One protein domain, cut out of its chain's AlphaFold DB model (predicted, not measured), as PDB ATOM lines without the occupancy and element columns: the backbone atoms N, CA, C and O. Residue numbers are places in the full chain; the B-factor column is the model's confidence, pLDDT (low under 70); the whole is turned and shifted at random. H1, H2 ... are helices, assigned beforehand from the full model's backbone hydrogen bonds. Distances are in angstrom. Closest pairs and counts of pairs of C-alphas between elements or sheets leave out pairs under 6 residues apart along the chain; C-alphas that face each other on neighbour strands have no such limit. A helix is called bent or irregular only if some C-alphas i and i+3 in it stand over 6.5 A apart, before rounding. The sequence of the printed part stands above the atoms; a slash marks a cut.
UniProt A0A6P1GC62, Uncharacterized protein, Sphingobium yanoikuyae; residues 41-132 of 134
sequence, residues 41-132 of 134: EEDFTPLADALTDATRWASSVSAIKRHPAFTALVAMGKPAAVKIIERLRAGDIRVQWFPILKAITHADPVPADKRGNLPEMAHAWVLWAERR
ATOM      1  N   GLU A  41      -4.909  -9.951 -19.890       69.94
ATOM      2  CA  GLU A  41      -5.187 -10.176 -21.307       69.94
ATOM      3  C   GLU A  41      -4.727  -9.007 -22.189       69.94
ATOM      4  O   GLU A  41      -4.184  -9.272 -23.266       69.94
ATOM      5  N   GLU A  42      -4.876  -7.765 -21.721       81.19
ATOM      6  CA  GLU A  42      -4.365  -6.552 -22.378       81.19
ATOM      7  C   GLU A  42      -2.829  -6.481 -22.355       81.19
ATOM      8  O   GLU A  42      -2.203  -6.211 -23.382       81.19
ATOM      9  N   ASP A  43      -2.210  -6.812 -21.221       84.75
ATOM     10  CA  ASP A  43      -0.762  -6.722 -21.010       84.75
ATOM     11  C   ASP A  43       0.024  -7.834 -21.723       84.75
ATOM     12  O   ASP A  43       1.226  -7.689 -21.974       84.75
ATOM     13  N   PHE A  44      -0.629  -8.947 -22.087       91.50
ATOM     14  CA  PHE A  44       0.046 -10.090 -22.706       91.50
ATOM     15  C   PHE A  44       0.783  -9.707 -23.990       91.50
ATOM     16  O   PHE A  44       1.959 -10.033 -24.140       91.50
ATOM     17  N   THR A  45       0.088  -9.067 -24.932       90.88
ATOM     18  CA  THR A  45       0.635  -8.798 -26.270       90.88
ATOM     19  C   THR A  45       1.839  -7.856 -26.203       90.88
ATOM     20  O   THR A  45       2.896  -8.251 -26.698       90.88
ATOM     21  N   PRO A  46       1.771  -6.697 -25.511       92.19
ATOM     22  CA  PRO A  46       2.934  -5.830 -25.334       92.19
ATOM     23  C   PRO A  46       4.137  -6.545 -24.706       92.19
ATOM     24  O   PRO A  46       5.267  -6.383 -25.168       92.19
ATOM     25  N   LEU A  47       3.914  -7.372 -23.679       92.19
ATOM     26  CA  LEU A  47       4.986  -8.122 -23.020       92.19
ATOM     27  C   LEU A  47       5.585  -9.205 -23.926       92.19
ATOM     28  O   LEU A  47       6.804  -9.390 -23.947       92.19
ATOM     29  N   ALA A  48       4.741  -9.925 -24.665       91.38
ATOM     30  CA  ALA A  48       5.153 -10.962 -25.601       91.38
ATOM     31  C   ALA A  48       5.985 -10.385 -26.751       91.38
ATOM     32  O   ALA A  48       6.998 -10.980 -27.131       91.38
ATOM     33  N   ASP A  49       5.594  -9.223 -27.267       91.12
ATOM     34  CA  ASP A  49       6.284  -8.548 -28.361       91.12
ATOM     35  C   ASP A  49       7.612  -7.956 -27.872       91.12
ATOM     36  O   ASP A  49       8.660  -8.253 -28.447       91.12
ATOM     37  N   ALA A  50       7.616  -7.273 -26.720       89.56
ATOM     38  CA  ALA A  50       8.842  -6.772 -26.097       89.56
ATOM     39  C   ALA A  50       9.852  -7.895 -25.808       89.56
ATOM     40  O   ALA A  50      11.048  -7.750 -26.070       89.56
ATOM     41  N   LEU A  51       9.385  -9.039 -25.293       91.25
ATOM     42  CA  LEU A  51      10.251 -10.196 -25.077       91.25
ATOM     43  C   LEU A  51      10.782 -10.746 -26.403       91.25
ATOM     44  O   LEU A  51      11.956 -11.099 -26.490       91.25
ATOM     45  N   THR A  52       9.931 -10.838 -27.421       89.06
ATOM     46  CA  THR A  52      10.301 -11.357 -28.740       89.06
ATOM     47  C   THR A  52      11.381 -10.503 -29.392       89.06
ATOM     48  O   THR A  52      12.377 -11.052 -29.861       89.06
ATOM     49  N   ASP A  53      11.235  -9.181 -29.356       89.06
ATOM     50  CA  ASP A  53      12.215  -8.251 -29.913       89.06
ATOM     51  C   ASP A  53      13.540  -8.305 -29.150       89.06
ATOM     52  O   ASP A  53      14.604  -8.465 -29.755       89.06
ATOM     53  N   ALA A  54      13.485  -8.277 -27.815       85.31
ATOM     54  CA  ALA A  54      14.674  -8.334 -26.967       85.31
ATOM     55  C   ALA A  54      15.440  -9.663 -27.078       85.31
ATOM     56  O   ALA A  54      16.646  -9.715 -26.824       85.31
ATOM     57  N   THR A  55      14.755 -10.752 -27.438       85.81
ATOM     58  CA  THR A  55      15.339 -12.103 -27.470       85.81
ATOM     59  C   THR A  55      15.516 -12.675 -28.868       85.81
ATOM     60  O   THR A  55      16.025 -13.786 -29.002       85.81
ATOM     61  N   ARG A  56      15.210 -11.903 -29.918       80.75
ATOM     62  CA  ARG A  56      15.341 -12.321 -31.323       80.75
ATOM     63  C   ARG A  56      16.727 -12.875 -31.666       80.75
ATOM     64  O   ARG A  56      16.835 -13.788 -32.477       80.75
ATOM     65  N   TRP A  57      17.766 -12.333 -31.033       82.38
ATOM     66  CA  TRP A  57      19.168 -12.715 -31.237       82.38
ATOM     67  C   TRP A  57      19.766 -13.482 -30.050       82.38
ATOM     68  O   TRP A  57      20.973 -13.715 -29.998       82.38
ATOM     69  N   ALA A  58      18.944 -13.858 -29.066       79.75
ATOM     70  CA  ALA A  58      19.418 -14.569 -27.893       79.75
ATOM     71  C   ALA A  58      19.748 -16.023 -28.255       79.75
ATOM     72  O   ALA A  58      18.872 -16.830 -28.547       79.75
ATOM     73  N   SER A  59      21.026 -16.381 -28.156       76.50
ATOM     74  CA  SER A  59      21.511 -17.753 -28.357       76.50
ATOM     75  C   SER A  59      21.344 -18.650 -27.124       76.50
ATOM     76  O   SER A  59      21.724 -19.818 -27.145       76.50
ATOM     77  N   SER A  60      20.801 -18.121 -26.021       80.81
ATOM     78  CA  SER A  60      20.731 -18.826 -24.742       80.81
ATOM     79  C   SER A  60      19.411 -18.581 -24.014       80.81
ATOM     80  O   SER A  60      19.000 -17.447 -23.763       80.81
ATOM     81  N   VAL A  61      18.781 -19.676 -23.584       82.56
ATOM     82  CA  VAL A  61      17.569 -19.653 -22.750       82.56
ATOM     83  C   VAL A  61      17.821 -18.935 -21.419       82.56
ATOM     84  O   VAL A  61      16.932 -18.273 -20.889       82.56
ATOM     85  N   SER A  62      19.038 -19.016 -20.882       85.56
ATOM     86  CA  SER A  62      19.412 -18.301 -19.660       85.56
ATOM     87  C   SER A  62      19.387 -16.782 -19.848       85.56
ATOM     88  O   SER A  62      19.079 -16.073 -18.895       85.56
ATOM     89  N   ALA A  63      19.684 -16.273 -21.051       83.50
ATOM     90  CA  ALA A  63      19.560 -14.850 -21.362       83.50
ATOM     91  C   ALA A  63      18.094 -14.407 -21.428       83.50
ATOM     92  O   ALA A  63      17.742 -13.394 -20.832       83.50
ATOM     93  N   ILE A  64      17.235 -15.220 -22.048       86.69
ATOM     94  CA  ILE A  64      15.785 -14.986 -22.134       86.69
ATOM     95  C   ILE A  64      15.164 -14.858 -20.737       86.69
ATOM     96  O   ILE A  64      14.429 -13.914 -20.465       86.69
ATOM     97  N   LYS A  65      15.508 -15.774 -19.823       88.81
ATOM     98  CA  LYS A  65      14.965 -15.812 -18.453       88.81
ATOM     99  C   LYS A  65      15.296 -14.587 -17.596       88.81
ATOM    100  O   LYS A  65      14.635 -14.373 -16.588       88.81
ATOM    101  N   ARG A  66      16.322 -13.809 -17.955       87.06
ATOM    102  CA  ARG A  66      16.694 -12.580 -17.231       87.06
ATOM    103  C   ARG A  66      15.875 -11.364 -17.658       87.06
ATOM    104  O   ARG A  66      15.967 -10.327 -17.009       87.06
ATOM    105  N   HIS A  67      15.113 -11.460 -18.745       88.69
ATOM    106  CA  HIS A  67      14.341 -10.335 -19.247       88.69
ATOM    107  C   HIS A  67      13.116 -10.062 -18.349       88.69
ATOM    108  O   HIS A  67      12.383 -11.003 -18.045       88.69
ATOM    109  N   PRO A  68      12.814  -8.806 -17.965       87.88
ATOM    110  CA  PRO A  68      11.670  -8.497 -17.099       87.88
ATOM    111  C   PRO A  68      10.327  -8.997 -17.648       87.88
ATOM    112  O   PRO A  68       9.509  -9.526 -16.897       87.88
ATOM    113  N   ALA A  69      10.132  -8.916 -18.970       89.50
ATOM    114  CA  ALA A  69       8.917  -9.419 -19.614       89.50
ATOM    115  C   ALA A  69       8.745 -10.943 -19.477       89.50
ATOM    116  O   ALA A  69       7.617 -11.419 -19.437       89.50
ATOM    117  N   PHE A  70       9.834 -11.713 -19.337       91.94
ATOM    118  CA  PHE A  70       9.738 -13.145 -19.038       91.94
ATOM    119  C   PHE A  70       9.070 -13.361 -17.675       91.94
ATOM    120  O   PHE A  70       8.097 -14.105 -17.575       91.94
ATOM    121  N   THR A  71       9.556 -12.683 -16.632       90.50
ATOM    122  CA  THR A  71       9.001 -12.804 -15.274       90.50
ATOM    123  C   THR A  71       7.562 -12.301 -15.209       90.50
ATOM    124  O   THR A  71       6.740 -12.937 -14.556       90.50
ATOM    125  N   ALA A  72       7.239 -11.216 -15.920       90.00
ATOM    126  CA  ALA A  72       5.872 -10.705 -16.011       90.00
ATOM    127  C   ALA A  72       4.924 -11.738 -16.647       90.00
ATOM    128  O   ALA A  72       3.902 -12.071 -16.052       90.00
ATOM    129  N   LEU A  73       5.306 -12.333 -17.783       91.75
ATOM    130  CA  LEU A  73       4.523 -13.389 -18.437       91.75
ATOM    131  C   LEU A  73       4.351 -14.630 -17.547       91.75
ATOM    132  O   LEU A  73       3.289 -15.247 -17.554       91.75
ATOM    133  N   VAL A  74       5.362 -14.993 -16.752       91.44
ATOM    134  CA  VAL A  74       5.242 -16.087 -15.773       91.44
ATOM    135  C   VAL A  74       4.284 -15.718 -14.637       91.44
ATOM    136  O   VAL A  74       3.443 -16.537 -14.269       91.44
ATOM    137  N   ALA A  75       4.366 -14.493 -14.109       89.12
ATOM    138  CA  ALA A  75       3.499 -14.007 -13.035       89.12
ATOM    139  C   ALA A  75       2.017 -13.954 -13.446       89.12
ATOM    140  O   ALA A  75       1.141 -14.144 -12.606       89.12
ATOM    141  N   MET A  76       1.734 -13.770 -14.739       89.00
ATOM    142  CA  MET A  76       0.376 -13.853 -15.283       89.00
ATOM    143  C   MET A  76      -0.236 -15.255 -15.173       89.00
ATOM    144  O   MET A  76      -1.456 -15.391 -15.187       89.00
ATOM    145  N   GLY A  77       0.577 -16.311 -15.062       90.56
ATOM    146  CA  GLY A  77       0.104 -17.670 -14.819       90.56
ATOM    147  C   GLY A  77      -0.742 -18.251 -15.960       90.56
ATOM    148  O   GLY A  77      -0.415 -18.129 -17.141       90.56
ATOM    149  N   LYS A  78      -1.838 -18.940 -15.611       90.69
ATOM    150  CA  LYS A  78      -2.663 -19.717 -16.559       90.69
ATOM    151  C   LYS A  78      -3.132 -18.922 -17.798       90.69
ATOM    152  O   LYS A  78      -3.007 -19.480 -18.888       90.69
ATOM    153  N   PRO A  79      -3.627 -17.671 -17.695       90.31
ATOM    154  CA  PRO A  79      -3.956 -16.846 -18.862       90.31
ATOM    155  C   PRO A  79      -2.827 -16.734 -19.896       90.31
ATOM    156  O   PRO A  79      -3.068 -16.929 -21.086       90.31
ATOM    157  N   ALA A  80      -1.586 -16.496 -19.455       92.75
ATOM    158  CA  ALA A  80      -0.438 -16.429 -20.359       92.75
ATOM    159  C   ALA A  80      -0.139 -17.793 -20.994       92.75
ATOM    160  O   ALA A  80       0.117 -17.862 -22.193       92.75
ATOM    161  N   ALA A  81      -0.227 -18.888 -20.230       94.81
ATOM    162  CA  ALA A  81      -0.030 -20.226 -20.788       94.81
ATOM    163  C   ALA A  81      -1.046 -20.556 -21.894       94.81
ATOM    164  O   ALA A  81      -0.645 -21.068 -22.935       94.81
ATOM    165  N   VAL A  82      -2.331 -20.224 -21.709       93.69
ATOM    166  CA  VAL A  82      -3.370 -20.432 -22.737       93.69
ATOM    167  C   VAL A  82      -3.033 -19.656 -24.013       93.69
ATOM    168  O   VAL A  82      -2.950 -20.262 -25.078       93.69
ATOM    169  N   LYS A  83      -2.731 -18.356 -23.903       93.88
ATOM    170  CA  LYS A  83      -2.369 -17.521 -25.064       93.88
ATOM    171  C   LYS A  83      -1.102 -18.000 -25.777       93.88
ATOM    172  O   LYS A  83      -1.017 -17.949 -27.001       93.88
ATOM    173  N   ILE A  84      -0.109 -18.491 -25.033       95.75
ATOM    174  CA  ILE A  84       1.108 -19.058 -25.629       95.75
ATOM    175  C   ILE A  84       0.784 -20.347 -26.397       95.75
ATOM    176  O   ILE A  84       1.281 -20.524 -27.505       95.75
ATOM    177  N   ILE A  85      -0.062 -21.232 -25.859       96.81
ATOM    178  CA  ILE A  85      -0.502 -22.440 -26.575       96.81
ATOM    179  C   ILE A  85      -1.270 -22.075 -27.855       96.81
ATOM    180  O   ILE A  85      -1.031 -22.687 -28.895       96.81
ATOM    181  N   GLU A  86      -2.137 -21.062 -27.814       95.38
ATOM    182  CA  GLU A  86      -2.836 -20.545 -29.000       95.38
ATOM    183  C   GLU A  86      -1.853 -20.018 -30.055       95.38
ATOM    184  O   GLU A  86      -1.972 -20.361 -31.231       95.38
ATOM    185  N   ARG A  87      -0.826 -19.263 -29.638       95.38
ATOM    186  CA  ARG A  87       0.266 -18.810 -30.515       95.38
ATOM    187  C   ARG A  87       1.027 -19.979 -31.144       95.38
ATOM    188  O   ARG A  87       1.250 -19.972 -32.353       95.38
ATOM    189  N   LEU A  88       1.373 -21.007 -30.364       96.62
ATOM    190  CA  LEU A  88       2.026 -22.216 -30.882       96.62
ATOM    191  C   LEU A  88       1.146 -22.939 -31.909       96.62
ATOM    192  O   LEU A  88       1.649 -23.349 -32.953       96.62
ATOM    193  N   ARG A  89      -0.163 -23.047 -31.653       96.00
ATOM    194  CA  ARG A  89      -1.135 -23.629 -32.592       96.00
ATOM    195  C   ARG A  89      -1.244 -22.814 -33.887       96.00
ATOM    196  O   ARG A  89      -1.399 -23.399 -34.952       96.00
ATOM    197  N   ALA A  90      -1.124 -21.491 -33.801       95.94
ATOM    198  CA  ALA A  90      -1.105 -20.585 -34.948       95.94
ATOM    199  C   ALA A  90       0.250 -20.536 -35.691       95.94
ATOM    200  O   ALA A  90       0.373 -19.826 -36.686       95.94
ATOM    201  N   GLY A  91       1.265 -21.277 -35.230       94.69
ATOM    202  CA  GLY A  91       2.578 -21.357 -35.874       94.69
ATOM    203  C   GLY A  91       3.610 -20.324 -35.406       94.69
ATOM    204  O   GLY A  91       4.714 -20.293 -35.949       94.69
ATOM    205  N   ASP A  92       3.321 -19.517 -34.377       94.38
ATOM    206  CA  ASP A  92       4.296 -18.607 -33.750       94.38
ATOM    207  C   ASP A  92       5.254 -19.386 -32.827       94.38
ATOM    208  O   ASP A  92       5.198 -19.316 -31.597       94.38
ATOM    209  N   ILE A  93       6.120 -20.199 -33.435       93.25
ATOM    210  CA  ILE A  93       7.019 -21.118 -32.734       93.25
ATOM    211  C   ILE A  93       8.320 -20.394 -32.374       93.25
ATOM    212  O   ILE A  93       9.247 -20.299 -33.181       93.25
ATOM    213  N   ARG A  94       8.417 -19.914 -31.131       91.56
ATOM    214  CA  ARG A  94       9.613 -19.235 -30.611       91.56
ATOM    215  C   ARG A  94      10.160 -19.900 -29.359       91.56
ATOM    216  O   ARG A  94       9.415 -20.373 -28.501       91.56
ATOM    217  N   VAL A  95      11.486 -19.902 -29.229       92.25
ATOM    218  CA  VAL A  95      12.192 -20.613 -28.152       92.25
ATOM    219  C   VAL A  95      11.823 -20.109 -26.752       92.25
ATOM    220  O   VAL A  95      11.826 -20.901 -25.811       92.25
ATOM    221  N   GLN A  96      11.453 -18.831 -26.594       93.25
ATOM    222  CA  GLN A  96      11.051 -18.267 -25.300       93.25
ATOM    223  C   GLN A  96       9.740 -18.843 -24.747       93.25
ATOM    224  O   GLN A  96       9.536 -18.814 -23.534       93.25
ATOM    225  N   TRP A  97       8.871 -19.408 -25.591       95.81
ATOM    226  CA  TRP A  97       7.571 -19.931 -25.163       95.81
ATOM    227  C   TRP A  97       7.697 -21.156 -24.259       95.81
ATOM    228  O   TRP A  97       7.024 -21.247 -23.236       95.81
ATOM    229  N   PHE A  98       8.622 -22.061 -24.563       95.44
ATOM    230  CA  PHE A  98       8.808 -23.304 -23.811       95.44
ATOM    231  C   PHE A  98       9.220 -23.108 -22.339       95.44
ATOM    232  O   PHE A  98       8.597 -23.716 -21.466       95.44
ATOM    233  N   PRO A  99      10.234 -22.283 -21.999       95.00
ATOM    234  CA  PRO A  99      10.578 -22.032 -20.603       95.00
ATOM    235  C   PRO A  99       9.484 -21.271 -19.841       95.00
ATOM    236  O   PRO A  99       9.355 -21.511 -18.643       95.00
ATOM    237  N   ILE A 100       8.692 -20.411 -20.499       95.94
ATOM    238  CA  ILE A 100       7.543 -19.740 -19.865       95.94
ATOM    239  C   ILE A 100       6.455 -20.766 -19.534       95.94
ATOM    240  O   ILE A 100       6.021 -20.853 -18.386       95.94
ATOM    241  N   LEU A 101       6.074 -21.607 -20.502       96.81
ATOM    242  CA  LEU A 101       5.096 -22.675 -20.293       96.81
ATOM    243  C   LEU A 101       5.523 -23.618 -19.168       96.81
ATOM    244  O   LEU A 101       4.721 -23.924 -18.289       96.81
ATOM    245  N   LYS A 102       6.794 -24.031 -19.134       96.31
ATOM    246  CA  LYS A 102       7.333 -24.873 -18.056       96.31
ATOM    247  C   LYS A 102       7.280 -24.185 -16.690       96.31
ATOM    248  O   LYS A 102       6.972 -24.844 -15.702       96.31
ATOM    249  N   ALA A 103       7.568 -22.886 -16.626       95.56
ATOM    250  CA  ALA A 103       7.519 -22.129 -15.377       95.56
ATOM    251  C   ALA A 103       6.087 -21.983 -14.839       95.56
ATOM    252  O   ALA A 103       5.888 -22.108 -13.638       95.56
ATOM    253  N   ILE A 104       5.105 -21.773 -15.721       94.81
ATOM    254  CA  ILE A 104       3.693 -21.609 -15.345       94.81
ATOM    255  C   ILE A 104       3.028 -22.949 -15.008       94.81
ATOM    256  O   ILE A 104       2.258 -23.054 -14.060       94.81
ATOM    257  N   THR A 105       3.261 -23.970 -15.834       95.06
ATOM    258  CA  THR A 105       2.514 -25.239 -15.773       95.06
ATOM    259  C   THR A 105       3.208 -26.311 -14.945       95.06
ATOM    260  O   THR A 105       2.611 -27.353 -14.676       95.06
ATOM    261  N   HIS A 106       4.480 -26.091 -14.603       95.62
ATOM    262  CA  HIS A 106       5.366 -27.073 -13.974       95.62
ATOM    263  C   HIS A 106       5.459 -28.411 -14.735       95.62
ATOM    264  O   HIS A 106       5.854 -29.428 -14.169       95.62
ATOM    265  N   ALA A 107       5.124 -28.417 -16.030       95.75
ATOM    266  CA  ALA A 107       5.189 -29.580 -16.905       95.75
ATOM    267  C   ALA A 107       6.355 -29.485 -17.903       95.75
ATOM    268  O   ALA A 107       6.850 -28.405 -18.222       95.75
ATOM    269  N   ASP A 108       6.783 -30.639 -18.414       95.31
ATOM    270  CA  ASP A 108       7.762 -30.751 -19.497       95.31
ATOM    271  C   ASP A 108       7.344 -31.908 -20.427       95.31
ATOM    272  O   ASP A 108       7.829 -33.028 -20.270       95.31
ATOM    273  N   PRO A 109       6.369 -31.688 -21.333       95.94
ATOM    274  CA  PRO A 109       5.824 -32.744 -22.188       95.94
ATOM    275  C   PRO A 109       6.740 -33.120 -23.356       95.94
ATOM    276  O   PRO A 109       6.391 -34.015 -24.118       95.94
ATOM    277  N   VAL A 110       7.870 -32.426 -23.528       96.62
ATOM    278  CA  VAL A 110       8.790 -32.611 -24.652       96.62
ATOM    279  C   VAL A 110       9.722 -33.802 -24.373       96.62
ATOM    280  O   VAL A 110      10.564 -33.715 -23.467       96.62
ATOM    281  N   PRO A 111       9.640 -34.884 -25.171       93.88
ATOM    282  CA  PRO A 111      10.564 -36.011 -25.086       93.88
ATOM    283  C   PRO A 111      12.018 -35.586 -25.331       93.88
ATOM    284  O   PRO A 111      12.280 -34.622 -26.051       93.88
ATOM    285  N   ALA A 112      12.979 -36.287 -24.727       93.81
ATOM    286  CA  ALA A 112      14.394 -35.912 -24.797       93.81
ATOM    287  C   ALA A 112      14.942 -35.879 -26.236       93.81
ATOM    288  O   ALA A 112      15.685 -34.964 -26.580       93.81
ATOM    289  N   ASP A 113      14.516 -36.821 -27.076       94.81
ATOM    290  CA  ASP A 113      14.873 -36.971 -28.493       94.81
ATOM    291  C   ASP A 113      14.283 -35.880 -29.401       94.81
ATOM    292  O   ASP A 113      14.751 -35.681 -30.519       94.81
ATOM    293  N   LYS A 114      13.275 -35.141 -28.921       93.44
ATOM    294  CA  LYS A 114      12.621 -34.047 -29.659       93.44
ATOM    295  C   LYS A 114      13.129 -32.661 -29.267       93.44
ATOM    296  O   LYS A 114      12.732 -31.661 -29.864       93.44
ATOM    297  N   ARG A 115      14.010 -32.568 -28.267       92.00
ATOM    298  CA  ARG A 115      14.574 -31.289 -27.809       92.00
ATOM    299  C   ARG A 115      15.434 -30.665 -28.905       92.00
ATOM    300  O   ARG A 115      16.248 -31.333 -29.526       92.00
ATOM    301  N   GLY A 116      15.256 -29.363 -29.125       90.50
ATOM    302  CA  GLY A 116      15.940 -28.615 -30.185       90.50
ATOM    303  C   GLY A 116      15.183 -28.583 -31.515       90.50
ATOM    304  O   GLY A 116      15.421 -27.684 -32.315       90.50
ATOM    305  N   ASN A 117      14.212 -29.477 -31.726       95.12
ATOM    306  CA  ASN A 117      13.295 -29.404 -32.860       95.12
ATOM    307  C   ASN A 117      12.059 -28.580 -32.466       95.12
ATOM    308  O   ASN A 117      11.112 -29.102 -31.880       95.12
ATOM    309  N   LEU A 118      12.082 -27.273 -32.749       94.56
ATOM    310  CA  LEU A 118      11.036 -26.351 -32.286       94.56
ATOM    311  C   LEU A 118       9.614 -26.751 -32.746       94.56
ATOM    312  O   LEU A 118       8.714 -26.688 -31.906       94.56
ATOM    313  N   PRO A 119       9.384 -27.195 -34.001       97.06
ATOM    314  CA  PRO A 119       8.090 -27.742 -34.418       97.06
ATOM    315  C   PRO A 119       7.597 -28.925 -33.575       97.06
ATOM    316  O   PRO A 119       6.470 -28.900 -33.082       97.06
ATOM    317  N   GLU A 120       8.442 -29.930 -33.345       97.75
ATOM    318  CA  GLU A 120       8.075 -31.104 -32.538       97.75
ATOM    319  C   GLU A 120       7.809 -30.721 -31.075       97.75
ATOM    320  O   GLU A 120       6.878 -31.222 -30.442       97.75
ATOM    321  N   MET A 121       8.596 -29.781 -30.540       97.62
ATOM    322  CA  MET A 121       8.387 -29.225 -29.204       97.62
ATOM    323  C   MET A 121       7.041 -28.500 -29.099       97.62
ATOM    324  O   MET A 121       6.314 -28.704 -28.127       97.62
ATOM    325  N   ALA A 122       6.695 -27.670 -30.088       97.62
ATOM    326  CA  ALA A 122       5.418 -26.964 -30.139       97.62
ATOM    327  C   ALA A 122       4.243 -27.946 -30.194       97.62
ATOM    328  O   ALA A 122       3.305 -27.825 -29.406       97.62
ATOM    329  N   HIS A 123       4.337 -28.969 -31.045       97.69
ATOM    330  CA  HIS A 123       3.328 -30.018 -31.153       97.69
ATOM    331  C   HIS A 123       3.124 -30.770 -29.828       97.69
ATOM    332  O   HIS A 123       1.988 -30.951 -29.386       97.69
ATOM    333  N   ALA A 124       4.207 -31.139 -29.135       97.62
ATOM    334  CA  ALA A 124       4.125 -31.797 -27.830       97.62
ATOM    335  C   ALA A 124       3.393 -30.940 -26.780       97.62
ATOM    336  O   ALA A 124       2.597 -31.467 -25.999       97.62
ATOM    337  N   TRP A 125       3.628 -29.624 -26.778       97.56
ATOM    338  CA  TRP A 125       2.936 -28.682 -25.895       97.56
ATOM    339  C   TRP A 125       1.455 -28.510 -26.240       97.56
ATOM    340  O   TRP A 125       0.626 -28.528 -25.330       97.56
ATOM    341  N   VAL A 126       1.111 -28.393 -27.526       97.38
ATOM    342  CA  VAL A 126      -0.287 -28.284 -27.978       97.38
ATOM    343  C   VAL A 126      -1.071 -29.550 -27.614       97.38
ATOM    344  O   VAL A 126      -2.098 -29.454 -26.944       97.38
ATOM    345  N   LEU A 127      -0.543 -30.739 -27.927       97.00
ATOM    346  CA  LEU A 127      -1.173 -32.016 -27.564       97.00
ATOM    347  C   LEU A 127      -1.326 -32.193 -26.048       97.00
ATOM    348  O   LEU A 127      -2.301 -32.765 -25.561       97.00
ATOM    349  N   TRP A 128      -0.334 -31.749 -25.278       96.38
ATOM    350  CA  TRP A 128      -0.405 -31.776 -23.822       96.38
ATOM    351  C   TRP A 128      -1.533 -30.891 -23.288       96.38
ATOM    352  O   TRP A 128      -2.235 -31.307 -22.363       96.38
ATOM    353  N   ALA A 129      -1.718 -29.705 -23.872       95.19
ATOM    354  CA  ALA A 129      -2.770 -28.780 -23.479       95.19
ATOM    355  C   ALA A 129      -4.156 -29.335 -23.827       95.19
ATOM    356  O   ALA A 129      -5.056 -29.266 -22.999       95.19
ATOM    357  N   GLU A 130      -4.311 -29.963 -24.994       94.19
ATOM    358  CA  GLU A 130      -5.566 -30.600 -25.422       94.19
ATOM    359  C   GLU A 130      -5.999 -31.737 -24.495       94.19
ATOM    360  O   GLU A 130      -7.174 -31.848 -24.168       94.19
ATOM    361  N   ARG A 131      -5.054 -32.536 -23.987       93.56
ATOM    362  CA  ARG A 131      -5.352 -33.604 -23.014       93.56
ATOM    363  C   ARG A 131      -5.731 -33.097 -21.618       93.56
ATOM    364  O   ARG A 131      -6.127 -33.901 -20.778       93.56
ATOM    365  N   ARG A 132      -5.517 -31.811 -21.324       85.25
ATOM    366  CA  ARG A 132      -5.713 -31.203 -19.993       85.25
ATOM    367  C   ARG A 132      -6.719 -30.058 -19.981       85.25
ATOM    368  O   ARG A 132      -7.024 -29.548 -18.903       85.25
TER     369      ARG A 132
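AT A GLANCE: This is residues 41 to 132 of the 134 residues of an uncharacterized protein of Sphingobium yanoikuyae (UniProt A0A6P1GC62). A loose-angled hairpin of two helices, H4 and H5, makes the middle of a rounded body; the long H1 and the shorter H3, packed together, lie on one side of it with H2 at the end of H1, and H6 packs on H4 on the other side. The printed part has 92 residues with six named helices, H1 to H6 in chain order, and no named strand; the class is all helix, and the packing is mostly crossed. It is compact, with a radius of gyration of the C-alphas of 12.2 A and spans of 29 by 28 by 23 A.

HOW THE PARTS SIT: H1, residues 41 to 55, touches H3, residues 68 to 75, at a steep tilt of 41 degrees, opposite ways; the closest C-alphas, of Leu 47 and Ala 69, are 5.4 A apart. H2, residues 61 to 64, only just touches H1, with 3 pairs of C-alphas within 8 A, the closest Thr 55 and Ile 64 at 6.1 A; of H1, residues 51 to 55 alone take part. H3 touches H5, residues 97 to 105, the C-alphas of Val 74 and Ile 104 being closest at 5.8 A. H4, residues 78 to 89, and H5 form a helical hairpin at a shallow tilt of 34.6 degrees, only just short of steep; their closest C-alphas, of Ala 81 and Leu 101, are 5.7 A apart. With residues 85 to 89 alone, H4 touches H6, residues 118 to 130, closest at the C-alphas of Leu 88 and Ala 122, 5.9 A. H1 and H6 are apart. Every O i to N i+4 pair is within hydrogen-bond range in H3, H4, H5 and H6, and 9 of 11 in H1; H2 is too short for such a pair.

IN THESE COORDINATES: H1 starts at C-alpha 41, (-5.187, -10.176, -21.307), and is 21.5 A long; it is irregular, only just, with C-alphas 42 and 45 6.7 A apart. H2 is 5.0 A, H3 10.7 A, H4 16.6 A, H5 11.9 A and H6 18.5 A long, H6 ending at C-alpha 130, (-5.566, -30.600, -25.422).

THE WHOLE: The C-alphas of Glu 42 and Asp 113 are farthest apart, at 36.5 A. The printed part has no cut; the link from H5 to H6, residues 106 to 117, is long. Mean pLDDT of the printed part is 91.7, and residue 41 is under 70.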